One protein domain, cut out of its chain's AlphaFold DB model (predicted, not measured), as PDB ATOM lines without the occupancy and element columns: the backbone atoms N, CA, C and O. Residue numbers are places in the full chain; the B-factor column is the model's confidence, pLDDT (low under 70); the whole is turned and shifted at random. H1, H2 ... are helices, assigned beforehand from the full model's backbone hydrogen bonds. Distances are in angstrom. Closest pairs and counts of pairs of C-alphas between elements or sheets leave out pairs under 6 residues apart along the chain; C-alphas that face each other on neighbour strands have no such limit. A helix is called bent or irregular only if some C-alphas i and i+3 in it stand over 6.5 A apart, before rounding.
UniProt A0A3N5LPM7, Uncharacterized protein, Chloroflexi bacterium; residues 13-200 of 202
ATOM      1  N   LEU A  13     -21.922-113.394  14.260       91.12
ATOM      2  CA  LEU A  13     -21.130-112.446  15.059       91.12
ATOM      3  C   LEU A  13     -19.867-113.083  15.671       91.12
ATOM      4  O   LEU A  13     -18.795-112.525  15.460       91.12
ATOM      5  N   PRO A  14     -19.930-114.229  16.385       93.50
ATOM      6  CA  PRO A  14     -18.723-114.848  16.931       93.50
ATOM      7  C   PRO A  14     -17.650-115.174  15.877       93.50
ATOM      8  O   PRO A  14     -16.510-114.759  16.083       93.50
ATOM      9  N   PRO A  15     -17.958-115.836  14.739       95.69
ATOM     10  CA  PRO A  15     -16.933-116.117  13.738       95.69
ATOM     11  C   PRO A  15     -16.388-114.839  13.086       95.69
ATOM     12  O   PRO A  15     -15.196-114.781  12.808       95.69
ATOM     13  N   ALA A  16     -17.207-113.795  12.909       96.50
ATOM     14  CA  ALA A  16     -16.723-112.510  12.405       96.50
ATOM     15  C   ALA A  16     -15.723-111.849  13.369       96.50
ATOM     16  O   ALA A  16     -14.678-111.379  12.933       96.50
ATOM     17  N   LEU A  17     -16.001-111.846  14.677       96.50
ATOM     18  CA  LEU A  17     -15.082-111.290  15.679       96.50
ATOM     19  C   LEU A  17     -13.783-112.098  15.784       96.50
ATOM     20  O   LEU A  17     -12.719-111.505  15.920       96.50
ATOM     21  N   ILE A  18     -13.857-113.429  15.677       97.56
ATOM     22  CA  ILE A  18     -12.670-114.299  15.647       97.56
ATOM     23  C   ILE A  18     -11.828-114.009  14.403       97.56
ATOM     24  O   ILE A  18     -10.615-113.860  14.510       97.56
ATOM     25  N   LEU A  19     -12.461-113.887  13.234       97.69
ATOM     26  CA  LEU A  19     -11.763-113.544  11.999       97.69
ATOM     27  C   LEU A  19     -11.069-112.182  12.115       97.69
ATOM     28  O   LEU A  19      -9.895-112.072  11.781       97.69
ATOM     29  N   LEU A  20     -11.763-111.165  12.635       97.44
ATOM     30  CA  LEU A  20     -11.178-109.842  12.863       97.44
ATOM     31  C   LEU A  20     -10.004-109.893  13.848       97.44
ATOM     32  O   LEU A  20      -8.975-109.288  13.577       97.44
ATOM     33  N   PHE A  21     -10.120-110.656  14.938       97.81
ATOM     34  CA  PHE A  21      -9.019-110.881  15.874       97.81
ATOM     35  C   PHE A  21      -7.789-111.476  15.180       97.81
ATOM     36  O   PHE A  21      -6.691-110.941  15.322       97.81
ATOM     37  N   VAL A  22      -7.972-112.543  14.394       98.00
ATOM     38  CA  VAL A  22      -6.875-113.203  13.669       98.00
ATOM     39  C   VAL A  22      -6.244-112.252  12.654       98.00
ATOM     40  O   VAL A  22      -5.021-112.165  12.588       98.00
ATOM     41  N   LEU A  23      -7.055-111.504  11.900       97.00
ATOM     42  CA  LEU A  23      -6.562-110.532  10.922       97.00
ATOM     43  C   LEU A  23      -5.790-109.390  11.585       97.00
ATOM     44  O   LEU A  23      -4.728-109.015  11.095       97.00
ATOM     45  N   SER A  24      -6.272-108.863  12.711       95.94
ATOM     46  CA  SER A  24      -5.558-107.833  13.465       95.94
ATOM     47  C   SER A  24      -4.250-108.350  14.048       95.94
ATOM     48  O   SER A  24      -3.235-107.668  13.946       95.94
ATOM     49  N   LEU A  25      -4.233-109.563  14.601       96.62
ATOM     50  CA  LEU A  25      -3.004-110.163  15.117       96.62
ATOM     51  C   LEU A  25      -1.987-110.431  13.996       96.62
ATOM     52  O   LEU A  25      -0.798-110.166  14.177       96.62
ATOM     53  N   ALA A  26      -2.449-110.912  12.837       95.50
ATOM     54  CA  ALA A  26      -1.620-111.120  11.655       95.50
ATOM     55  C   ALA A  26      -1.060-109.799  11.113       95.50
ATOM     56  O   ALA A  26       0.125-109.726  10.809       95.50
ATOM     57  N   PHE A  27      -1.876-108.742  11.055       94.44
ATOM     58  CA  PHE A  27      -1.443-107.402  10.655       94.44
ATOM     59  C   PHE A  27      -0.328-106.863  11.564       94.44
ATOM     60  O   PHE A  27       0.705-106.415  11.069       94.44
ATOM     61  N   LEU A  28      -0.494-106.963  12.888       92.50
ATOM     62  CA  LEU A  28       0.522-106.511  13.845       92.50
ATOM     63  C   LEU A  28       1.815-107.337  13.748       92.50
ATOM     64  O   LEU A  28       2.910-106.779  13.761       92.50
ATOM     65  N   ASN A  29       1.702-108.660  13.595       93.81
ATOM     66  CA  ASN A  29       2.866-109.533  13.415       93.81
ATOM     67  C   ASN A  29       3.578-109.306  12.083       93.81
ATOM     68  O   ASN A  29       4.800-109.405  12.027       93.81
ATOM     69  N   TYR A  30       2.840-108.981  11.024       92.75
ATOM     70  CA  TYR A  30       3.428-108.623   9.740       92.75
ATOM     71  C   TYR A  30       4.272-107.346   9.849       92.75
ATOM     72  O   TYR A  30       5.356-107.291   9.278       92.75
ATOM     73  N   GLY A  31       3.836-106.363  10.647       89.69
ATOM     74  CA  GLY A  31       4.652-105.190  10.978       89.69
ATOM     75  C   GLY A  31       5.994-105.562  11.622       89.69
ATOM     76  O   GLY A  31       7.035-105.101  11.166       89.69
ATOM     77  N   ASN A  32       5.980-106.462  12.612       90.06
ATOM     78  CA  ASN A  32       7.200-106.965  13.261       90.06
ATOM     79  C   ASN A  32       8.094-107.756  12.290       90.06
ATOM     80  O   ASN A  32       9.308-107.578  12.263       90.06
ATOM     81  N   TYR A  33       7.497-108.597  11.443       92.62
ATOM     82  CA  TYR A  33       8.228-109.342  10.417       92.62
ATOM     83  C   TYR A  33       8.973-108.404   9.456       92.62
ATOM     84  O   TYR A  33      10.159-108.594   9.198       92.62
ATOM     85  N   GLN A  34       8.298-107.357   8.975       92.12
ATOM     86  CA  GLN A  34       8.899-106.356   8.087       92.12
ATOM     87  C   GLN A  34      10.006-105.545   8.775       92.12
ATOM     88  O   GLN A  34      10.915-105.066   8.101       92.12
ATOM     89  N   ALA A  35       9.958-105.417  10.103       89.38
ATOM     90  CA  ALA A  35      11.003-104.791  10.909       89.38
ATOM     91  C   ALA A  35      12.206-105.718  11.192       89.38
ATOM     92  O   ALA A  35      13.149-105.299  11.858       89.38
ATOM     93  N   GLY A  36      12.196-106.963  10.699       94.12
ATOM     94  CA  GLY A  36      13.285-107.921  10.901       94.12
ATOM     95  C   GLY A  36      13.316-108.559  12.293       94.12
ATOM     96  O   GLY A  36      14.352-109.087  12.693       94.12
ATOM     97  N   THR A  37      12.203-108.519  13.035       94.06
ATOM     98  CA  THR A  37      12.074-109.143  14.361       94.06
ATOM     99  C   THR A  37      12.350-110.650  14.296       94.06
ATOM    100  O   THR A  37      11.880-111.344  13.391       94.06
ATOM    101  N   ALA A  38      13.089-111.180  15.275       96.62
ATOM    102  CA  ALA A  38      13.440-112.597  15.312       96.62
ATOM    103  C   ALA A  38      12.189-113.501  15.444       96.62
ATOM    104  O   ALA A  38      11.229-113.128  16.122       96.62
ATOM    105  N   PRO A  39      12.179-114.735  14.891       95.38
ATOM    106  CA  PRO A  39      10.984-115.589  14.911       95.38
ATOM    107  C   PRO A  39      10.431-115.899  16.309       95.38
ATOM    108  O   PRO A  39       9.219-115.977  16.493       95.38
ATOM    109  N   TRP A  40      11.297-116.069  17.312       95.12
ATOM    110  CA  TRP A  40      10.856-116.338  18.684       95.12
ATOM    111  C   TRP A  40      10.232-115.092  19.337       95.12
ATOM    112  O   TRP A  40       9.231-115.212  20.043       95.12
ATOM    113  N   GLU A  41      10.757-113.895  19.046       94.06
ATOM    114  CA  GLU A  41      10.192-112.615  19.493       94.06
ATOM    115  C   GLU A  41       8.826-112.379  18.859       94.06
ATOM    116  O   GLU A  41       7.913-111.911  19.529       94.06
ATOM    117  N   MET A  42       8.635-112.777  17.597       94.88
ATOM    118  CA  MET A  42       7.317-112.732  16.959       94.88
ATOM    119  C   MET A  42       6.291-113.577  17.722       94.88
ATOM    120  O   MET A  42       5.174-113.121  17.949       94.88
ATOM    121  N   VAL A  43       6.661-114.783  18.170       96.50
ATOM    122  CA  VAL A  43       5.771-115.639  18.975       96.50
ATOM    123  C   VAL A  43       5.429-114.972  20.307       96.50
ATOM    124  O   VAL A  43       4.257-114.914  20.681       96.50
ATOM    125  N   VAL A  44       6.428-114.426  21.005       95.19
ATOM    126  CA  VAL A  44       6.223-113.711  22.274       95.19
ATOM    127  C   VAL A  44       5.327-112.486  22.072       95.19
ATOM    128  O   VAL A  44       4.342-112.324  22.793       95.19
ATOM    129  N   ASN A  45       5.593-111.681  21.045       93.94
ATOM    130  CA  ASN A  45       4.788-110.517  20.687       93.94
ATOM    131  C   ASN A  45       3.358-110.925  20.330       93.94
ATOM    132  O   ASN A  45       2.415-110.292  20.785       93.94
ATOM    133  N   ALA A  46       3.156-112.005  19.576       96.25
ATOM    134  CA  ALA A  46       1.818-112.484  19.249       96.25
ATOM    135  C   ALA A  46       1.022-112.877  20.507       96.25
ATOM    136  O   ALA A  46      -0.157-112.529  20.628       96.25
ATOM    137  N   ILE A  47       1.659-113.561  21.461       96.88
ATOM    138  CA  ILE A  47       1.043-113.925  22.745       96.88
ATOM    139  C   ILE A  47       0.704-112.663  23.547       96.88
ATOM    140  O   ILE A  47      -0.425-112.515  24.016       96.88
ATOM    141  N   LEU A  48       1.652-111.732  23.657       95.56
ATOM    142  CA  LEU A  48       1.487-110.485  24.399       95.56
ATOM    143  C   LEU A  48       0.363-109.616  23.807       95.56
ATOM    144  O   LEU A  48      -0.521-109.160  24.532       95.56
ATOM    145  N   LEU A  49       0.339-109.449  22.483       95.56
ATOM    146  CA  LEU A  49      -0.661-108.658  21.757       95.56
ATOM    147  C   LEU A  49      -2.048-109.316  21.726       95.56
ATOM    148  O   LEU A  49      -3.057-108.624  21.573       95.56
ATOM    149  N   SER A  50      -2.134-110.633  21.935       96.88
ATOM    150  CA  SER A  50      -3.418-111.331  22.059       96.88
ATOM    151  C   SER A  50      -4.205-110.897  23.299       96.88
ATOM    152  O   SER A  50      -5.432-110.996  23.292       96.88
ATOM    153  N   ILE A  51      -3.538-110.383  24.341       96.88
ATOM    154  CA  ILE A  51      -4.185-109.930  25.581       96.88
ATOM    155  C   ILE A  51      -5.115-108.728  25.322       96.88
ATOM    156  O   ILE A  51      -6.330-108.878  25.504       96.88
ATOM    157  N   PRO A  52      -4.622-107.553  24.873       96.75
ATOM    158  CA  PRO A  52      -5.486-106.402  24.615       96.75
ATOM    159  C   PRO A  52      -6.462-106.657  23.461       96.75
ATOM    160  O   PRO A  52      -7.625-106.259  23.557       96.75
ATOM    161  N   LEU A  53      -6.049-107.374  22.406       97.38
ATOM    162  CA  LEU A  53      -6.925-107.684  21.272       97.38
ATOM    163  C   LEU A  53      -8.067-108.626  21.661       97.38
ATOM    164  O   LEU A  53      -9.231-108.344  21.370       97.38
ATOM    165  N   GLY A  54      -7.765-109.735  22.335       97.81
ATOM    166  CA  GLY A  54      -8.774-110.703  22.762       97.81
ATOM    167  C   GLY A  54      -9.791-110.062  23.703       97.81
ATOM    168  O   GLY A  54     -11.002-110.208  23.514       97.81
ATOM    169  N   MET A  55      -9.305-109.263  24.657       97.94
ATOM    170  CA  MET A  55     -10.144-108.453  25.538       97.94
ATOM    171  C   MET A  55     -11.022-107.469  24.752       97.94
ATOM    172  O   MET A  55     -12.217-107.355  25.041       97.94
ATOM    173  N   PHE A  56     -10.464-106.775  23.756       98.19
ATOM    174  CA  PHE A  56     -11.194-105.823  22.923       98.19
ATOM    175  C   PHE A  56     -12.336-106.493  22.153       98.19
ATOM    176  O   PHE A  56     -13.496-106.107  22.325       98.19
ATOM    177  N   TYR A  57     -12.054-107.537  21.367       98.12
ATOM    178  CA  TYR A  57     -13.080-108.212  20.561       98.12
ATOM    179  C   TYR A  57     -14.145-108.896  21.417       98.12
ATOM    180  O   TYR A  57     -15.334-108.841  21.083       98.12
ATOM    181  N   PHE A  58     -13.758-109.479  22.554       97.94
ATOM    182  CA  PHE A  58     -14.714-110.006  23.525       97.94
ATOM    183  C   PHE A  58     -15.639-108.904  24.062       97.94
ATOM    184  O   PHE A  58     -16.859-109.075  24.093       97.94
ATOM    185  N   SER A  59     -15.076-107.752  24.437       98.12
ATOM    186  CA  SER A  59     -15.822-106.602  24.961       98.12
ATOM    187  C   SER A  59     -16.784-106.016  23.927       98.12
ATOM    188  O   SER A  59     -17.931-105.711  24.256       98.12
ATOM    189  N   VAL A  60     -16.363-105.926  22.660       98.06
ATOM    190  CA  VAL A  60     -17.232-105.535  21.540       98.06
ATOM    191  C   VAL A  60     -18.392-106.520  21.396       98.06
ATOM    192  O   VAL A  60     -19.550-106.104  21.348       98.06
ATOM    193  N   GLY A  61     -18.114-107.827  21.388       96.81
ATOM    194  CA  GLY A  61     -19.152-108.857  21.324       96.81
ATOM    195  C   GLY A  61     -20.152-108.763  22.479       96.81
ATOM    196  O   GLY A  61     -21.362-108.870  22.264       96.81
ATOM    197  N   LEU A  62     -19.660-108.491  23.690       96.75
ATOM    198  CA  LEU A  62     -20.481-108.302  24.882       96.75
ATOM    199  C   LEU A  62     -21.388-107.067  24.772       96.75
ATOM    200  O   LEU A  62     -22.582-107.165  25.060       96.75
ATOM    201  N   LEU A  63     -20.858-105.929  24.313       96.94
ATOM    202  CA  LEU A  63     -21.631-104.704  24.087       96.94
ATOM    203  C   LEU A  63     -22.703-104.893  23.009       96.94
ATOM    204  O   LEU A  63     -23.839-104.454  23.190       96.94
ATOM    205  N   VAL A  64     -22.383-105.585  21.911       95.69
ATOM    206  CA  VAL A  64     -23.357-105.897  20.854       95.69
ATOM    207  C   VAL A  64     -24.465-106.803  21.391       95.69
ATOM    208  O   VAL A  64     -25.644-106.530  21.159       95.69
ATOM    209  N   ALA A  65     -24.119-107.854  22.141       92.88
ATOM    210  CA  ALA A  65     -25.104-108.731  22.772       92.88
ATOM    211  C   ALA A  65     -26.024-107.953  23.731       92.88
ATOM    212  O   ALA A  65     -27.246-108.108  23.677       92.88
ATOM    213  N   ALA A  66     -25.450-107.062  24.543       92.69
ATOM    214  CA  ALA A  66     -26.180-106.198  25.464       92.69
ATOM    215  C   ALA A  66     -27.129-105.234  24.747       92.69
ATOM    216  O   ALA A  66     -28.311-105.174  25.079       92.69
ATOM    217  N   ALA A  67     -26.644-104.532  23.721       92.38
ATOM    218  CA  ALA A  67     -27.444-103.584  22.954       92.38
ATOM    219  C   ALA A  67     -28.617-104.269  22.238       92.38
ATOM    220  O   ALA A  67     -29.724-103.729  22.208       92.38
ATOM    221  N   ARG A  68     -28.402-105.470  21.681       90.19
ATOM    222  CA  ARG A  68     -29.472-106.242  21.031       90.19
ATOM    223  C   ARG A  68     -30.526-106.702  22.031       90.19
ATOM    224  O   ARG A  68     -31.708-106.558  21.741       90.19
ATOM    225  N   GLN A  69     -30.108-107.218  23.186       86.81
ATOM    226  CA  GLN A  69     -31.036-107.673  24.220       86.81
ATOM    227  C   GLN A  69     -31.841-106.515  24.823       86.81
ATOM    228  O   GLN A  69     -33.051-106.631  25.009       86.81
ATOM    229  N   TRP A  70     -31.190-105.377  25.069       85.94
ATOM    230  CA  TRP A  70     -31.867-104.168  25.527       85.94
ATOM    231  C   TRP A  70     -32.945-103.716  24.535       85.94
ATOM    232  O   TRP A  70     -34.082-103.476  24.932       85.94
ATOM    233  N   ARG A  71     -32.613-103.659  23.237       86.69
ATOM    234  CA  ARG A  71     -33.563-103.261  22.185       86.69
ATOM    235  C   ARG A  71     -34.733-104.230  22.018       86.69
ATOM    236  O   ARG A  71     -35.786-103.795  21.571       86.69
ATOM    237  N   SER A  72     -34.558-105.519  22.318       81.88
ATOM    238  CA  SER A  72     -35.601-106.525  22.093       81.88
ATOM    239  C   SER A  72     -36.533-106.740  23.282       81.88
ATOM    240  O   SER A  72     -37.710-107.005  23.068       81.88
ATOM    241  N   GLN A  73     -36.025-106.688  24.517       76.38
ATOM    242  CA  GLN A  73     -36.788-107.117  25.699       76.38
ATOM    243  C   GLN A  73     -36.680-106.159  26.894       76.38
ATOM    244  O   GLN A  73     -37.295-106.426  27.920       76.38
ATOM    245  N   ALA A  74     -35.889-105.080  26.798       77.56
ATOM    246  CA  ALA A  74     -35.607-104.123  27.882       77.56
ATOM    247  C   ALA A  74     -35.196-104.762  29.234       77.56
ATOM    248  O   ALA A  74     -35.205-104.109  30.274       77.56
ATOM    249  N   GLN A  75     -34.811-106.042  29.227       82.44
ATOM    250  CA  GLN A  75     -34.425-106.823  30.398       82.44
ATOM    251  C   GLN A  75     -33.209-107.688  30.069       82.44
ATOM    252  O   GLN A  75     -33.113-108.289  28.994       82.44
ATOM    253  N   PHE A  76     -32.273-107.771  31.016       88.06
ATOM    254  CA  PHE A  76     -31.054-108.562  30.874       88.06
ATOM    255  C   PHE A  76     -31.203-109.940  31.518       88.06
ATOM    256  O   PHE A  76     -31.773-110.088  32.594       88.06
ATOM    257  N   GLY A  77     -30.608-110.958  30.895       88.94
ATOM    258  CA  GLY A  77     -30.423-112.254  31.542       88.94
ATOM    259  C   GLY A  77     -29.328-112.177  32.611       88.94
ATOM    260  O   GLY A  77     -28.332-111.473  32.438       88.94
ATOM    261  N   ARG A  78     -29.453-112.959  33.690       89.38
ATOM    262  CA  ARG A  78     -28.517-112.955  34.834       89.38
ATOM    263  C   ARG A  78     -27.042-113.129  34.449       89.38
ATOM    264  O   ARG A  78     -26.172-112.472  35.026       89.38
ATOM    265  N   ARG A  79     -26.756-114.001  33.470       91.31
ATOM    266  CA  ARG A  79     -25.390-114.242  32.964       91.31
ATOM    267  C   ARG A  79     -24.833-113.001  32.271       91.31
ATOM    268  O   ARG A  79     -23.781-112.518  32.672       91.31
ATOM    269  N   LEU A  80     -25.569-112.450  31.306       91.94
ATOM    270  CA  LEU A  80     -25.150-111.253  30.574       91.94
ATOM    271  C   LEU A  80     -24.993-110.051  31.511       91.94
ATOM    272  O   LEU A  80     -24.013-109.322  31.409       91.94
ATOM    273  N   ALA A  81     -25.906-109.893  32.471       94.06
ATOM    274  CA  ALA A  81     -25.823-108.828  33.460       94.06
ATOM    275  C   ALA A  81     -24.578-108.954  34.356       94.06
ATOM    276  O   ALA A  81     -23.919-107.962  34.661       94.06
ATOM    277  N   SER A  82     -24.223-110.180  34.753       95.44
ATOM    278  CA  SER A  82     -22.984-110.441  35.496       95.44
ATOM    279  C   SER A  82     -21.738-110.169  34.652       95.44
ATOM    280  O   SER A  82     -20.789-109.580  35.162       95.44
ATOM    281  N   MET A  83     -21.750-110.548  33.370       96.44
ATOM    282  CA  MET A  83     -20.650-110.270  32.443       96.44
ATOM    283  C   MET A  83     -20.470-108.762  32.240       96.44
ATOM    284  O   MET A  83     -19.388-108.254  32.496       96.44
ATOM    285  N   LEU A  84     -21.529-108.017  31.902       96.12
ATOM    286  CA  LEU A  84     -21.469-106.554  31.744       96.12
ATOM    287  C   LEU A  84     -20.942-105.849  32.993       96.12
ATOM    288  O   LEU A  84     -20.167-104.901  32.886       96.12
ATOM    289  N   TYR A  85     -21.295-106.351  34.176       96.19
ATOM    290  CA  TYR A  85     -20.746-105.832  35.416       96.19
ATOM    291  C   TYR A  85     -19.241-106.118  35.552       96.19
ATOM    292  O   TYR A  85     -18.461-105.199  35.779       96.19
ATOM    293  N   TRP A  86     -18.787-107.363  35.420       97.81
ATOM    294  CA  TRP A  86     -17.390-107.705  35.720       97.81
ATOM    295  C   TRP A  86     -16.401-107.379  34.598       97.81
ATOM    296  O   TRP A  86     -15.262-107.015  34.887       97.81
ATOM    297  N   THR A  87     -16.818-107.451  33.334       98.12
ATOM    298  CA  THR A  87     -15.933-107.260  32.178       98.12
ATOM    299  C   THR A  87     -15.184-105.925  32.174       98.12
ATOM    300  O   THR A  87     -13.969-105.994  32.058       98.12
ATOM    301  N   PRO A  88     -15.789-104.731  32.360       98.12
ATOM    302  CA  PRO A  88     -15.022-103.477  32.373       98.12
ATOM    303  C   PRO A  88     -13.950-103.425  33.463       98.12
ATOM    304  O   PRO A  88     -12.926-102.778  33.283       98.12
ATOM    305  N   ARG A  89     -14.164-104.115  34.588       98.06
ATOM    306  CA  ARG A  89     -13.231-104.125  35.723       98.06
ATOM    307  C   ARG A  89     -12.036-105.030  35.445       98.06
ATOM    308  O   ARG A  89     -10.897-104.620  35.637       98.06
ATOM    309  N   ILE A  90     -12.302-106.232  34.932       98.38
ATOM    310  CA  ILE A  90     -11.252-107.160  34.498       98.38
ATOM    311  C   ILE A  90     -10.483-106.561  33.318       98.38
ATOM    312  O   ILE A  90      -9.260-106.568  33.325       98.38
ATOM    313  N   ALA A  91     -11.182-105.984  32.342       98.50
ATOM    314  CA  ALA A  91     -10.572-105.336  31.189       98.50
ATOM    315  C   ALA A  91      -9.713-104.123  31.596       98.50
ATOM    316  O   ALA A  91      -8.579-103.994  31.147       98.50
ATOM    317  N   GLY A  92     -10.210-103.283  32.512       98.19
ATOM    318  CA  GLY A  92      -9.447-102.181  33.101       98.19
ATOM    319  C   GLY A  92      -8.176-102.645  33.816       98.19
ATOM    320  O   GLY A  92      -7.125-102.021  33.676       98.19
ATOM    321  N   LEU A  93      -8.236-103.768  34.537       98.50
ATOM    322  CA  LEU A  93      -7.057-104.363  35.165       98.50
ATOM    323  C   LEU A  93      -6.072-104.895  34.114       98.50
ATOM    324  O   LEU A  93      -4.887-104.587  34.185       98.50
ATOM    325  N   LEU A  94      -6.562-105.644  33.121       98.31
ATOM    326  CA  LEU A  94      -5.731-106.208  32.056       98.31
ATOM    327  C   LEU A  94      -4.995-105.120  31.273       98.31
ATOM    328  O   LEU A  94      -3.793-105.256  31.072       98.31
ATOM    329  N   ILE A  95      -5.670-104.032  30.880       97.50
ATOM    330  CA  ILE A  95      -5.005-102.942  30.150       97.50
ATOM    331  C   ILE A  95      -3.976-102.217  31.027       97.50
ATOM    332  O   ILE A  95      -2.910-101.855  30.547       97.50
ATOM    333  N   THR A  96      -4.256-102.059  32.324       97.94
ATOM    334  CA  THR A  96      -3.333-101.426  33.279       97.94
ATOM    335  C   THR A  96      -2.043-102.233  33.422       97.94
ATOM    336  O   THR A  96      -0.948-101.669  33.366       97.94
ATOM    337  N   LEU A  97      -2.175-103.554  33.579       97.81
ATOM    338  CA  LEU A  97      -1.041-104.473  33.667       97.81
ATOM    339  C   LEU A  97      -0.287-104.557  32.339       97.81
ATOM    340  O   LEU A  97       0.934-104.505  32.339       97.81
ATOM    341  N   PHE A  98      -1.008-104.626  31.217       96.81
ATOM    342  CA  PHE A  98      -0.419-104.646  29.880       96.81
ATOM    343  C   PHE A  98       0.449-103.410  29.622       96.81
ATOM    344  O   PHE A  98       1.599-103.553  29.227       96.81
ATOM    345  N   VAL A  99      -0.063-102.207  29.916       94.75
ATOM    346  CA  VAL A  99       0.721-100.961  29.824       94.75
ATOM    347  C   VAL A  99       1.927-101.002  30.767       94.75
ATOM    348  O   VAL A  99       2.996-100.524  30.408       94.75
ATOM    349  N   GLY A 100       1.794-101.635  31.937       96.00
ATOM    350  CA  GLY A 100       2.865-101.707  32.934       96.00
ATOM    351  C   GLY A 100       4.039-102.589  32.520       96.00
ATOM    352  O   GLY A 100       5.154-102.347  32.965       96.00
ATOM    353  N   ILE A 101       3.817-103.577  31.645       95.69
ATOM    354  CA  ILE A 101       4.896-104.418  31.100       95.69
ATOM    355  C   ILE A 101       5.884-103.578  30.285       95.69
ATOM    356  O   ILE A 101       7.076-103.866  30.311       95.69
ATOM    357  N   PHE A 102       5.419-102.522  29.609       90.31
ATOM    358  CA  PHE A 102       6.306-101.648  28.840       90.31
ATOM    359  C   PHE A 102       7.291-100.893  29.726       90.31
ATOM    360  O   PHE A 102       8.381-100.621  29.260       90.31
ATOM    361  N   ALA A 103       6.984-100.664  31.007       94.44
ATOM    362  CA  ALA A 103       7.918-100.021  31.933       94.44
ATOM    363  C   ALA A 103       9.159-100.863  32.262       94.44
ATOM    364  O   ALA A 103      10.042-100.397  32.976       94.44
ATOM    365  N   LEU A 104       9.213-102.115  31.799       94.38
ATOM    366  CA  LEU A 104      10.383-102.974  31.945       94.38
ATOM    367  C   LEU A 104      11.478-102.664  30.906       94.38
ATOM    368  O   LEU A 104      12.549-103.259  30.975       94.38
ATOM    369  N   ASP A 105      11.235-101.754  29.962       90.38
ATOM    370  CA  ASP A 105      12.219-101.308  28.966       90.38
ATOM    371  C   ASP A 105      13.442-100.608  29.583       90.38
ATOM    372  O   ASP A 105      14.544-100.733  29.058       90.38
ATOM    373  N   VAL A 106      13.291 -99.986  30.755       93.62
ATOM    374  CA  VAL A 106      14.400 -99.372  31.511       93.62
ATOM    375  C   VAL A 106      15.470-100.372  31.973       93.62
ATOM    376  O   VAL A 106      16.580 -99.978  32.350       93.62
ATOM    377  N   PHE A 107      15.157-101.672  32.002       93.31
ATOM    378  CA  PHE A 107      16.128-102.701  32.363       93.31
ATOM    379  C   PHE A 107      17.069-102.983  31.187       93.31
ATOM    380  O   PHE A 107      16.639-103.316  30.090       93.31
ATOM    381  N   GLY A 108      18.378-102.934  31.444       88.50
ATOM    382  CA  GLY A 108      19.406-103.169  30.422       88.50
ATOM    383  C   GLY A 108      20.004-101.894  29.821       88.50
ATOM    384  O   GLY A 108      20.968-101.990  29.070       88.50
ATOM    385  N   GLU A 109      19.526-100.711  30.222       89.06
ATOM    386  CA  GLU A 109      20.046 -99.414  29.753       89.06
ATOM    387  C   GLU A 109      21.316 -98.932  30.490       89.06
ATOM    388  O   GLU A 109      21.825 -97.847  30.226       89.06
ATOM    389  N   GLY A 110      21.870 -99.730  31.411       90.62
ATOM    390  CA  GLY A 110      23.125 -99.408  32.111       90.62
ATOM    391  C   GLY A 110      22.998 -98.377  33.242       90.62
ATOM    392  O   GLY A 110      24.011 -97.845  33.697       90.62
ATOM    393  N   TYR A 111      21.780 -98.104  33.716       92.12
ATOM    394  CA  TYR A 111      21.530 -97.204  34.842       92.12
ATOM    395  C   TYR A 111      22.193 -97.659  36.147       92.12
ATOM    396  O   TYR A 111      22.316 -98.855  36.433       92.12
ATOM    397  N   SER A 112      22.553 -96.686  36.990       94.69
ATOM    398  CA  SER A 112      22.874 -96.959  38.391       94.69
ATOM    399  C   SER A 112      21.634 -97.486  39.129       94.69
ATOM    400  O   SER A 112      20.504 -97.323  38.669       94.69
ATOM    401  N   PHE A 113      21.818 -98.105  40.300       93.88
ATOM    402  CA  PHE A 113      20.701 -98.681  41.061       93.88
ATOM    403  C   PHE A 113      19.574 -97.666  41.339       93.88
ATOM    404  O   PHE A 113      18.398 -97.993  41.189       93.88
ATOM    405  N   TRP A 114      19.924 -96.431  41.709       96.25
ATOM    406  CA  TRP A 114      18.936 -95.390  42.006       96.25
ATOM    407  C   TRP A 114      18.276 -94.835  40.747       96.25
ATOM    408  O   TRP A 114      17.060 -94.646  40.741       96.25
ATOM    409  N   ASP A 115      19.049 -94.640  39.680       94.75
ATOM    410  CA  ASP A 115      18.516 -94.159  38.403       94.75
ATOM    411  C   ASP A 115      17.543 -95.176  37.796       94.75
ATOM    412  O   ASP A 115      16.492 -94.789  37.292       94.75
ATOM    413  N   LEU A 116      17.824 -96.477  37.935       95.69
ATOM    414  CA  LEU A 116      16.930 -97.552  37.505       95.69
ATOM    415  C   LEU A 116      15.588 -97.507  38.246       95.69
ATOM    416  O   LEU A 116      14.536 -97.631  37.622       95.69
ATOM    417  N   ILE A 117      15.608 -97.313  39.571       95.38
ATOM    418  CA  ILE A 117      14.378 -97.188  40.369       95.38
ATOM    419  C   ILE A 117      13.569 -95.985  39.887       95.38
ATOM    420  O   ILE A 117      12.377 -96.120  39.613       95.38
ATOM    421  N   VAL A 118      14.200 -94.816  39.758       95.69
ATOM    422  CA  VAL A 118      13.518 -93.598  39.299       95.69
ATOM    423  C   VAL A 118      12.951 -93.791  37.891       95.69
ATOM    424  O   VAL A 118      11.778 -93.494  37.666       95.69
ATOM    425  N   GLY A 119      13.740 -94.349  36.971       94.81
ATOM    426  CA  GLY A 119      13.321 -94.664  35.608       94.81
ATOM    427  C   GLY A 119      12.101 -95.581  35.575       94.81
ATOM    428  O   GLY A 119      11.111 -95.255  34.918       94.81
ATOM    429  N   LEU A 120      12.119 -96.668  36.351       95.88
ATOM    430  CA  LEU A 120      11.005 -97.612  36.449       95.88
ATOM    431  C   LEU A 120       9.726 -96.942  36.971       95.88
ATOM    432  O   LEU A 120       8.654 -97.113  36.392       95.88
ATOM    433  N   PHE A 121       9.817 -96.147  38.042       95.75
ATOM    434  CA  PHE A 121       8.653 -95.433  38.583       95.75
ATOM    435  C   PHE A 121       8.086 -94.410  37.596       95.75
ATOM    436  O   PHE A 121       6.865 -94.283  37.504       95.75
ATOM    437  N   MET A 122       8.944 -93.723  36.836       95.00
ATOM    438  CA  MET A 122       8.522 -92.791  35.788       95.00
ATOM    439  C   MET A 122       7.781 -93.511  34.653       95.00
ATOM    440  O   MET A 122       6.717 -93.051  34.234       95.00
ATOM    441  N   HIS A 123       8.274 -94.670  34.206       93.50
ATOM    442  CA  HIS A 123       7.615 -95.459  33.158       93.50
ATOM    443  C   HIS A 123       6.320 -96.134  33.639       93.50
ATOM    444  O   HIS A 123       5.433 -96.406  32.833       93.50
ATOM    445  N   LEU A 124       6.149 -96.352  34.950       96.50
ATOM    446  CA  LEU A 124       4.905 -96.868  35.535       96.50
ATOM    447  C   LEU A 124       3.812 -95.801  35.728       96.50
ATOM    448  O   LEU A 124       2.666 -96.167  36.004       96.50
ATOM    449  N   ILE A 125       4.109 -94.503  35.556       95.44
ATOM    450  CA  ILE A 125       3.118 -93.417  35.702       95.44
ATOM    451  C   ILE A 125       1.838 -93.681  34.886       95.44
ATOM    452  O   ILE A 125       0.753 -93.601  35.472       95.44
ATOM    453  N   PRO A 126       1.898 -94.042  33.584       92.25
ATOM    454  CA  PRO A 126       0.700 -94.337  32.801       92.25
ATOM    455  C   PRO A 126      -0.157 -95.450  33.424       92.25
ATOM    456  O   PRO A 126      -1.377 -95.310  33.526       92.25
ATOM    457  N   SER A 127       0.466 -96.524  33.913       96.00
ATOM    458  CA  SER A 127      -0.237 -97.618  34.591       96.00
ATOM    459  C   SER A 127      -0.835 -97.192  35.926       96.00
ATOM    460  O   SER A 127      -1.975 -97.553  36.210       96.00
ATOM    461  N   PHE A 128      -0.139 -96.391  36.734       97.62
ATOM    462  CA  PHE A 128      -0.702 -95.881  37.987       97.62
ATOM    463  C   PHE A 128      -1.917 -94.982  37.754       97.62
ATOM    464  O   PHE A 128      -2.902 -95.084  38.489       97.62
ATOM    465  N   VAL A 129      -1.903 -94.164  36.699       96.88
ATOM    466  CA  VAL A 129      -3.064 -93.356  36.303       96.88
ATOM    467  C   VAL A 129      -4.243 -94.253  35.912       96.88
ATOM    468  O   VAL A 129      -5.350 -94.055  36.417       96.88
ATOM    469  N   LEU A 130      -4.031 -95.275  35.073       97.19
ATOM    470  CA  LEU A 130      -5.092 -96.221  34.695       97.19
ATOM    471  C   LEU A 130      -5.618 -97.027  35.896       97.19
ATOM    472  O   LEU A 130      -6.830 -97.237  36.008       97.19
ATOM    473  N   ALA A 131      -4.740 -97.419  36.823       98.25
ATOM    474  CA  ALA A 131      -5.106 -98.094  38.065       98.25
ATOM    475  C   ALA A 131      -5.986 -97.202  38.951       98.25
ATOM    476  O   ALA A 131      -7.020 -97.648  39.454       98.25
ATOM    477  N   LEU A 132      -5.616 -95.927  39.109       98.25
ATOM    478  CA  LEU A 132      -6.401 -94.957  39.866       98.25
ATOM    479  C   LEU A 132      -7.789 -94.768  39.245       98.25
ATOM    480  O   LEU A 132      -8.794 -94.821  39.957       98.25
ATOM    481  N   ILE A 133      -7.862 -94.618  37.917       98.31
ATOM    482  CA  ILE A 133      -9.135 -94.539  37.193       98.31
ATOM    483  C   ILE A 133      -9.991 -95.777  37.483       98.31
ATOM    484  O   ILE A 133     -11.168 -95.631  37.817       98.31
ATOM    485  N   LEU A 134      -9.418 -96.983  37.412       98.31
ATOM    486  CA  LEU A 134     -10.127 -98.234  37.693       98.31
ATOM    487  C   LEU A 134     -10.690 -98.279  39.120       98.31
ATOM    488  O   LEU A 134     -11.850 -98.658  39.310       98.31
ATOM    489  N   VAL A 135      -9.893 -97.886  40.117       98.25
ATOM    490  CA  VAL A 135     -10.304 -97.855  41.529       98.25
ATOM    491  C   VAL A 135     -11.496 -96.914  41.724       98.25
ATOM    492  O   VAL A 135     -12.502 -97.306  42.321       98.25
ATOM    493  N   LEU A 136     -11.440 -95.704  41.159       97.94
ATOM    494  CA  LEU A 136     -12.543 -94.738  41.229       97.94
ATOM    495  C   LEU A 136     -13.787 -95.239  40.475       97.94
ATOM    496  O   LEU A 136     -14.917 -95.159  40.975       97.94
ATOM    497  N   ALA A 137     -13.584 -95.827  39.294       97.44
ATOM    498  CA  ALA A 137     -14.638 -96.385  38.454       97.44
ATOM    499  C   ALA A 137     -15.368 -97.567  39.111       97.44
ATOM    500  O   ALA A 137     -16.541 -97.819  38.814       97.44
ATOM    501  N   TRP A 138     -14.710 -98.274  40.037       93.31
ATOM    502  CA  TRP A 138     -15.302 -99.396  40.762       93.31
ATOM    503  C   TRP A 138     -16.523 -98.975  41.580       93.31
ATOM    504  O   TRP A 138     -17.525 -99.698  41.622       93.31
ATOM    505  N   ARG A 139     -16.456 -97.785  42.196       91.69
ATOM    506  CA  ARG A 139     -17.548 -97.191  42.979       91.69
ATOM    507  C   ARG A 139     -18.477 -96.328  42.128       91.69
ATOM    508  O   ARG A 139     -19.688 -96.305  42.389       91.69
ATOM    509  N   TRP A 140     -17.932 -95.641  41.124       96.06
ATOM    510  CA  TRP A 140     -18.650 -94.681  40.289       96.06
ATOM    511  C   TRP A 140     -18.438 -94.955  38.797       96.06
ATOM    512  O   TRP A 140     -17.552 -94.405  38.157       96.06
ATOM    513  N   GLU A 141     -19.313 -95.772  38.216       96.44
ATOM    514  CA  GLU A 141     -19.194 -96.217  36.814       96.44
ATOM    515  C   GLU A 141     -19.141 -95.073  35.786       96.44
ATOM    516  O   GLU A 141     -18.470 -95.207  34.768       96.44
ATOM    517  N   TRP A 142     -19.790 -93.934  36.056       97.50
ATOM    518  CA  TRP A 142     -19.716 -92.761  35.177       97.50
ATOM    519  C   TRP A 142     -18.300 -92.164  35.127       97.50
ATOM    520  O   TRP A 142     -17.882 -91.710  34.066       97.50
ATOM    521  N   ILE A 143     -17.542 -92.225  36.233       97.38
ATOM    522  CA  ILE A 143     -16.130 -91.816  36.262       97.38
ATOM    523  C   ILE A 143     -15.333 -92.735  35.348       97.38
ATOM    524  O   ILE A 143     -14.536 -92.249  34.560       97.38
ATOM    525  N   GLY A 144     -15.600 -94.045  35.382       97.50
ATOM    526  CA  GLY A 144     -14.981 -94.995  34.459       97.50
ATOM    527  C   GLY A 144     -15.224 -94.631  32.997       97.50
ATOM    528  O   GLY A 144     -14.280 -94.583  32.218       97.50
ATOM    529  N   PHE A 145     -16.465 -94.309  32.627       98.31
ATOM    530  CA  PHE A 145     -16.781 -93.889  31.259       98.31
ATOM    531  C   PHE A 145     -16.010 -92.627  30.855       98.31
ATOM    532  O   PHE A 145     -15.320 -92.633  29.839       98.31
ATOM    533  N   VAL A 146     -16.091 -91.562  31.656       98.38
ATOM    534  CA  VAL A 146     -15.485 -90.267  31.315       98.38
ATOM    535  C   VAL A 146     -13.958 -90.335  31.348       98.38
ATOM    536  O   VAL A 146     -13.307 -89.893  30.406       98.38
ATOM    537  N   ALA A 147     -13.373 -90.911  32.397       98.06
ATOM    538  CA  ALA A 147     -11.929 -90.914  32.600       98.06
ATOM    539  C   ALA A 147     -11.195 -91.844  31.625       98.06
ATOM    540  O   ALA A 147     -10.167 -91.442  31.088       98.06
ATOM    541  N   TYR A 148     -11.723 -93.038  31.319       98.12
ATOM    542  CA  TYR A 148     -11.121 -93.870  30.269       98.12
ATOM    543  C   TYR A 148     -11.298 -93.245  28.878       98.12
ATOM    544  O   TYR A 148     -10.391 -93.348  28.058       98.12
ATOM    545  N   MET A 149     -12.408 -92.547  28.607       97.75
ATOM    546  CA  MET A 149     -12.560 -91.818  27.341       97.75
ATOM    547  C   MET A 149     -11.548 -90.669  27.226       97.75
ATOM    548  O   MET A 149     -10.924 -90.497  26.181       97.75
ATOM    549  N   ALA A 150     -11.334 -89.922  28.314       96.81
ATOM    550  CA  ALA A 150     -10.308 -88.885  28.384       96.81
ATOM    551  C   ALA A 150      -8.896 -89.469  28.215       96.81
ATOM    552  O   ALA A 150      -8.097 -88.911  27.469       96.81
ATOM    553  N   ALA A 151      -8.604 -90.619  28.834       94.69
ATOM    554  CA  ALA A 151      -7.334 -91.320  28.657       94.69
ATOM    555  C   ALA A 151      -7.120 -91.751  27.197       94.69
ATOM    556  O   ALA A 151      -6.049 -91.514  26.644       94.69
ATOM    557  N   ALA A 152      -8.139 -92.316  26.540       94.12
ATOM    558  CA  ALA A 152      -8.068 -92.660  25.119       94.12
ATOM    559  C   ALA A 152      -7.795 -91.432  24.241       94.12
ATOM    560  O   ALA A 152      -6.952 -91.498  23.351       94.12
ATOM    561  N   ALA A 153      -8.474 -90.311  24.501       92.50
ATOM    562  CA  ALA A 153      -8.249 -89.063  23.778       92.50
ATOM    563  C   ALA A 153      -6.830 -88.518  24.003       92.50
ATOM    564  O   ALA A 153      -6.176 -88.098  23.053       92.50
ATOM    565  N   PHE A 154      -6.327 -88.576  25.237       88.50
ATOM    566  CA  PHE A 154      -4.964 -88.169  25.568       88.50
ATOM    567  C   PHE A 154      -3.922 -89.009  24.815       88.50
ATOM    568  O   PHE A 154      -3.081 -88.449  24.113       88.50
ATOM    569  N   PHE A 155      -4.023 -90.342  24.869       83.12
ATOM    570  CA  PHE A 155      -3.135 -91.226  24.104       83.12
ATOM    571  C   PHE A 155      -3.254 -91.009  22.593       83.12
ATOM    572  O   PHE A 155      -2.249 -91.058  21.890       83.12
ATOM    573  N   MET A 156      -4.457 -90.720  22.091       85.38
ATOM    574  CA  MET A 156      -4.683 -90.403  20.681       85.38
ATOM    575  C   MET A 156      -3.946 -89.134  20.248       85.38
ATOM    576  O   MET A 156      -3.324 -89.140  19.192       85.38
ATOM    577  N   VAL A 157      -3.965 -88.070  21.057       83.38
ATOM    578  CA  VAL A 157      -3.224 -86.829  20.764       83.38
ATOM    579  C   VAL A 157      -1.717 -87.083  20.729       83.38
ATOM    580  O   VAL A 157      -1.039 -86.583  19.833       83.38
ATOM    581  N   LEU A 158      -1.193 -87.895  21.651       76.06
ATOM    582  CA  LEU A 158       0.229 -88.256  21.670       76.06
ATOM    583  C   LEU A 158       0.631 -89.130  20.471       76.06
ATOM    584  O   LEU A 158       1.716 -88.956  19.922       76.06
ATOM    585  N   ALA A 159      -0.249 -90.035  20.039       71.38
ATOM    586  CA  ALA A 159      -0.018 -90.938  18.912       71.38
ATOM    587  C   ALA A 159      -0.242 -90.289  17.532       71.38
ATOM    588  O   ALA A 159       0.110 -90.876  16.510       71.38
ATOM    589  N   PHE A 160      -0.833 -89.091  17.474       66.62
ATOM    590  CA  PHE A 160      -1.320 -88.478  16.231       66.62
ATOM    591  C   PHE A 160      -0.215 -88.050  15.250       66.62
ATOM    592  O   PHE A 160      -0.514 -87.676  14.117       66.62
ATOM    593  N   ARG A 161       1.059 -88.078  15.664       62.56
ATOM    594  CA  ARG A 161       2.177 -87.568  14.858       62.56
ATOM    595  C   ARG A 161       2.499 -88.442  13.636       62.56
ATOM    596  O   ARG A 161       2.963 -87.893  12.645       62.56
ATOM    597  N   ASP A 162       2.152 -89.736  13.660       62.34
ATOM    598  CA  ASP A 162       2.458 -90.703  12.592       62.34
ATOM    599  C   ASP A 162       1.234 -91.562  12.210       62.34
ATOM    600  O   ASP A 162       1.036 -92.674  12.694       62.34
ATOM    601  N   LEU A 163       0.386 -91.060  11.303       53.56
ATOM    602  CA  LEU A 163      -0.938 -91.632  10.987       53.56
ATOM    603  C   LEU A 163      -0.909 -93.078  10.433       53.56
ATOM    604  O   LEU A 163      -1.842 -93.843  10.673       53.56
ATOM    605  N   ILE A 164       0.151 -93.473   9.714       52.03
ATOM    606  CA  ILE A 164       0.281 -94.816   9.102       52.03
ATOM    607  C   ILE A 164       0.854 -95.839  10.100       52.03
ATOM    608  O   ILE A 164       0.378 -96.973  10.143       52.03
ATOM    609  N   GLN A 165       1.799 -95.441  10.961       58.47
ATOM    610  CA  GLN A 165       2.226 -96.261  12.110       58.47
ATOM    611  C   GLN A 165       1.158 -96.280  13.228       58.47
ATOM    612  O   GLN A 165       1.110 -97.200  14.048       58.47
ATOM    613  N   GLY A 166       0.232 -95.317  13.213       68.12
ATOM    614  CA  GLY A 166      -0.830 -95.147  14.199       68.12
ATOM    615  C   GLY A 166      -1.875 -96.263  14.239       68.12
ATOM    616  O   GLY A 166      -2.498 -96.450  15.280       68.12
ATOM    617  N   LEU A 167      -2.060 -97.056  13.174       80.62
ATOM    618  CA  LEU A 167      -3.057 -98.143  13.178       80.62
ATOM    619  C   LEU A 167      -2.751 -99.225  14.224       80.62
ATOM    620  O   LEU A 167      -3.672 -99.729  14.870       80.62
ATOM    621  N   GLY A 168      -1.473 -99.557  14.429       85.81
ATOM    622  CA  GLY A 168      -1.073-100.504  15.471       85.81
ATOM    623  C   GLY A 168      -1.348 -99.954  16.871       85.81
ATOM    624  O   GLY A 168      -1.963-100.626  17.698       85.81
ATOM    625  N   ILE A 169      -0.983 -98.690  17.100       83.56
ATOM    626  CA  ILE A 169      -1.215 -97.982  18.368       83.56
ATOM    627  C   ILE A 169      -2.717 -97.885  18.668       83.56
ATOM    628  O   ILE A 169      -3.152 -98.130  19.796       83.56
ATOM    629  N   LEU A 170      -3.525 -97.593  17.647       89.00
ATOM    630  CA  LEU A 170      -4.978 -97.556  17.747       89.00
ATOM    631  C   LEU A 170      -5.535 -98.900  18.220       89.00
ATOM    632  O   LEU A 170      -6.296 -98.934  19.184       89.00
ATOM    633  N   LEU A 171      -5.136-100.005  17.586       91.56
ATOM    634  CA  LEU A 171      -5.648-101.336  17.914       91.56
ATOM    635  C   LEU A 171      -5.194-101.851  19.286       91.56
ATOM    636  O   LEU A 171      -5.958-102.555  19.943       91.56
ATOM    637  N   ILE A 172      -3.975-101.520  19.715       92.00
ATOM    638  CA  ILE A 172      -3.372-102.071  20.939       92.00
ATOM    639  C   ILE A 172      -3.696-101.227  22.177       92.00
ATOM    640  O   ILE A 172      -3.872-101.779  23.263       92.00
ATOM    641  N   PHE A 173      -3.809 -99.906  22.031       90.62
ATOM    642  CA  PHE A 173      -4.014 -99.000  23.163       90.62
ATOM    643  C   PHE A 173      -5.384 -98.330  23.108       90.62
ATOM    644  O   PHE A 173      -6.212 -98.517  23.999       90.62
ATOM    645  N   ILE A 174      -5.666 -97.579  22.046       93.00
ATOM    646  CA  ILE A 174      -6.808 -96.655  22.031       93.00
ATOM    647  C   ILE A 174      -8.136 -97.415  21.966       93.00
ATOM    648  O   ILE A 174      -9.012 -97.191  22.797       93.00
ATOM    649  N   CYS A 175      -8.296 -98.354  21.033       95.25
ATOM    650  CA  CYS A 175      -9.512 -99.153  20.879       95.25
ATOM    651  C   CYS A 175      -9.854 -99.965  22.148       95.25
ATOM    652  O   CYS A 175     -11.005 -99.895  22.595       95.25
ATOM    653  N   PRO A 176      -8.900-100.676  22.784       97.38
ATOM    654  CA  PRO A 176      -9.098-101.308  24.087       97.38
ATOM    655  C   PRO A 176      -9.550-100.337  25.185       97.38
ATOM    656  O   PRO A 176     -10.512-100.621  25.899       97.38
ATOM    657  N   ILE A 177      -8.920 -99.165  25.303       97.44
ATOM    658  CA  ILE A 177      -9.294 -98.166  26.315       97.44
ATOM    659  C   ILE A 177     -10.704 -97.611  26.046       97.44
ATOM    660  O   ILE A 177     -11.522 -97.512  26.964       97.44
ATOM    661  N   VAL A 178     -11.034 -97.320  24.786       98.25
ATOM    662  CA  VAL A 178     -12.368 -96.849  24.387       98.25
ATOM    663  C   VAL A 178     -13.430 -97.903  24.691       98.25
ATOM    664  O   VAL A 178     -14.472 -97.566  25.251       98.25
ATOM    665  N   VAL A 179     -13.201 -99.184  24.379       98.56
ATOM    666  CA  VAL A 179     -14.212-100.215  24.662       98.56
ATOM    667  C   VAL A 179     -14.415-100.414  26.167       98.56
ATOM    668  O   VAL A 179     -15.548-100.635  26.598       98.56
ATOM    669  N   ILE A 180     -13.363-100.262  26.982       98.56
ATOM    670  CA  ILE A 180     -13.474-100.250  28.449       98.56
ATOM    671  C   ILE A 180     -14.343 -99.076  28.906       98.56
ATOM    672  O   ILE A 180     -15.264 -99.279  29.703       98.56
ATOM    673  N   ALA A 181     -14.112 -97.875  28.365       98.56
ATOM    674  CA  ALA A 181     -14.951 -96.714  28.641       98.56
ATOM    675  C   ALA A 181     -16.419 -97.020  28.306       98.56
ATOM    676  O   ALA A 181     -17.289 -96.888  29.166       98.56
ATOM    677  N   LEU A 182     -16.700 -97.522  27.099       98.62
ATOM    678  CA  LEU A 182     -18.055 -97.875  26.659       98.62
ATOM    679  C   LEU A 182     -18.716 -98.939  27.548       98.62
ATOM    680  O   LEU A 182     -19.909 -98.837  27.825       98.62
ATOM    681  N   LEU A 183     -17.969 -99.930  28.044       98.50
ATOM    682  CA  LEU A 183     -18.472-100.914  29.009       98.50
ATOM    683  C   LEU A 183     -18.840-100.279  30.358       98.50
ATOM    684  O   LEU A 183     -19.879-100.614  30.931       98.50
ATOM    685  N   PHE A 184     -18.034 -99.343  30.866       98.50
ATOM    686  CA  PHE A 184     -18.406 -98.552  32.043       98.50
ATOM    687  C   PHE A 184     -19.638 -97.678  31.774       98.50
ATOM    688  O   PHE A 184     -20.528 -97.605  32.623       98.50
ATOM    689  N   GLY A 185     -19.743 -97.102  30.574       98.31
ATOM    690  CA  GLY A 185     -20.917 -96.361  30.116       98.31
ATOM    691  C   GLY A 185     -22.177 -97.228  30.083       98.31
ATOM    692  O   GLY A 185     -23.221 -96.808  30.575       98.31
ATOM    693  N   ALA A 186     -22.077 -98.464  29.590       97.56
ATOM    694  CA  ALA A 186     -23.172 -99.433  29.593       97.56
ATOM    695  C   ALA A 186     -23.604 -99.807  31.020       97.56
ATOM    696  O   ALA A 186     -24.798 -99.815  31.319       97.56
ATOM    697  N   ASN A 187     -22.646-100.050  31.922       96.62
ATOM    698  CA  ASN A 187     -22.943-100.303  33.334       96.62
ATOM    699  C   ASN A 187     -23.642 -99.123  34.005       96.62
ATOM    700  O   ASN A 187     -24.602 -99.323  34.744       96.62
ATOM    701  N   TRP A 188     -23.187 -97.900  33.729       97.06
ATOM    702  CA  TRP A 188     -23.820 -96.697  34.252       97.06
ATOM    703  C   TRP A 188     -25.240 -96.522  33.698       97.06
ATOM    704  O   TRP A 188     -26.175 -96.300  34.469       97.06
ATOM    705  N   ARG A 189     -25.414 -96.680  32.380       96.25
ATOM    706  CA  ARG A 189     -26.685 -96.461  31.679       96.25
ATOM    707  C   ARG A 189     -27.769 -97.469  32.049       96.25
ATOM    708  O   ARG A 189     -28.937 -97.085  32.073       96.25
ATOM    709  N   TRP A 190     -27.391 -98.722  32.296       95.25
ATOM    710  CA  TRP A 190     -28.304 -99.834  32.595       95.25
ATOM    711  C   TRP A 190     -28.172-100.340  34.035       95.25
ATOM    712  O   TRP A 190     -28.462-101.498  34.346       95.25
ATOM    713  N   ARG A 191     -27.685 -99.488  34.942       93.56
ATOM    714  CA  ARG A 191     -27.347 -99.860  36.320       93.56
ATOM    715  C   ARG A 191     -28.495-100.552  37.053       93.56
ATOM    716  O   ARG A 191     -28.269-101.516  37.785       93.56
ATOM    717  N   THR A 192     -29.707-100.031  36.917       92.31
ATOM    718  CA  THR A 192     -30.907-100.532  37.600       92.31
ATOM    719  C   THR A 192     -31.291-101.925  37.118       92.31
ATOM    720  O   THR A 192     -31.482-102.838  37.920       92.31
ATOM    721  N   GLU A 193     -31.304-102.112  35.810       92.62
ATOM    722  CA  GLU A 193     -31.732-103.316  35.114       92.62
ATOM    723  C   GLU A 193     -30.709-104.436  35.314       92.62
ATOM    724  O   GLU A 193     -31.072-105.580  35.588       92.62
ATOM    725  N   LEU A 194     -29.415-104.099  35.287       92.69
ATOM    726  CA  LEU A 194     -28.336-105.037  35.591       92.69
ATOM    727  C   LEU A 194     -28.385-105.518  37.046       92.69
ATOM    728  O   LEU A 194     -28.128-106.692  37.313       92.69
ATOM    729  N   ARG A 195     -28.724-104.641  38.002       92.44
ATOM    730  CA  ARG A 195     -28.881-105.028  39.415       92.44
ATOM    731  C   ARG A 195     -30.072-105.960  39.611       92.44
ATOM    732  O   ARG A 195     -29.911-106.997  40.248       92.44
ATOM    733  N   GLN A 196     -31.223-105.632  39.027       92.25
ATOM    734  CA  GLN A 196     -32.427-106.467  39.090       92.25
ATOM    735  C   GLN A 196     -32.181-107.853  38.475       92.25
ATOM    736  O   GLN A 196     -32.404-108.870  39.129       92.25
ATOM    737  N   ALA A 197     -31.611-107.901  37.267       91.44
ATOM    738  CA  ALA A 197     -31.288-109.146  36.570       91.44
ATOM    739  C   ALA A 197     -30.308-110.047  37.342       91.44
ATOM    740  O   ALA A 197     -30.366-111.273  37.246       91.44
ATOM    741  N   ARG A 198     -29.382-109.454  38.104       91.69
ATOM    742  CA  ARG A 198     -28.428-110.202  38.939       91.69
ATOM    743  C   ARG A 198     -29.038-110.694  40.250       91.69
ATOM    744  O   ARG A 198     -28.573-111.714  40.762       91.69
ATOM    745  N   ALA A 199     -30.031-109.978  40.777       89.69
ATOM    746  CA  ALA A 199     -30.691-110.270  42.045       89.69
ATOM    747  C   ALA A 199     -31.823-111.304  41.933       89.69
ATOM    748  O   ALA A 199     -32.146-111.932  42.939       89.69
ATOM    749  N   ALA A 200     -32.396-111.506  40.741       81.56
ATOM    750  CA  ALA A 200     -33.419-112.522  40.504       81.56
ATOM    751  C   ALA A 200     -32.924-113.918  40.950       81.56
ATOM    752  O   ALA A 200     -32.006-114.497  40.351       81.56
TER     753      ALA A 200
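Overview. This is residues 13 to 200 of the 202 residues of an uncharacterized protein of Chloroflexi bacterium (UniProt A0A3N5LPM7). This is an elongated up-and-down bundle of six helices or arms, H1, H2, H3b, H5, H6 and H7, with H3b and H7 in its middle. H1 packs on H2 alone at one side, H5 and H6 make the other side, H4 reaches out at one end, and the short H8 turns across the opposite end, where it packs on H3a. The printed part has 188 residues with eight named helices, H1 to H8 in chain order, and no named strand; the class is all helix. It is compact, with a radius of gyration of the C-alphas of 18.4 A, and spans 59 by 38 by 28 A.

Arrangement. H1, residues 13 to 34, and H2, residues 39 to 73, form a hairpin; their closest C-alphas, Leu 17 and Tyr 57, are 6.1 A apart. H2 has a kink of 32 degrees near residue 50. H3, residues 78 to 106, is the hub, touching five helices; by its hydrogen bonds it was assigned as one helix, but it is bent, with C-alphas 85 and 88 6.9 A apart, into H3a, residues 78 to 85, and H3b, residues 88 to 106. H2 touches H3b with residues 51 to 55 alone, closest at the C-alphas of Met 55 and Ala 91, 6.5 A. H3b and H4, residues 113 to 123, form a hairpin, closest at Ala 103 and His 123, C-alphas 4.7 A apart. H5, residues 125 to 139, touches H3b at a shallow tilt of 14 degrees, opposite ways, closest at the C-alphas of Thr 96 and Ser 127, 5.1 A. H6, residues 141 to 159, forms hairpins with H5 and with H7, residues 166 to 189; the closest C-alphas of H6 and H7, Phe 145 and Ala 181, are 4.3 A apart. H7 also touches H2, closest at the C-alphas of Phe 56 and Pro 176, 5.1 A. H8, residues 191 to 199, touches H3a at a steep tilt of 43 degrees, closest at the C-alphas of Arg 78 and Arg 198, 4.9 A. H1 and H6 are apart. Every O i to N i+4 pair is within hydrogen-bond range in H1, H3a, H4, H6 and H8; the figures are 29 of 31 in H2, 10 of 15 in H3b, 10 of 11 in H5 and 18 of 20 in H7.

Along the chain. H1 begins at C-alpha 13, (-21.130, -112.446, 15.059), and H8 ends at C-alpha 199, (-30.691, -110.270, 42.045). First to last C-alpha, H2 measures 49.7 A, H1 31.4 A, H7 31.2 A and H3b 29.7 A. H3b is irregular, with C-alphas 103 and 106 6.53 A apart, and H7 only just so, with C-alphas 172 and 175 6.8 A apart.

Size, cuts and confidence. The two C-alphas farthest apart, of Gln 73 and Ser 112, are 61.8 A apart. The printed part has no cut, and no link is long. Its mean pLDDT is 92.8, with residues 160 to 166 under 70.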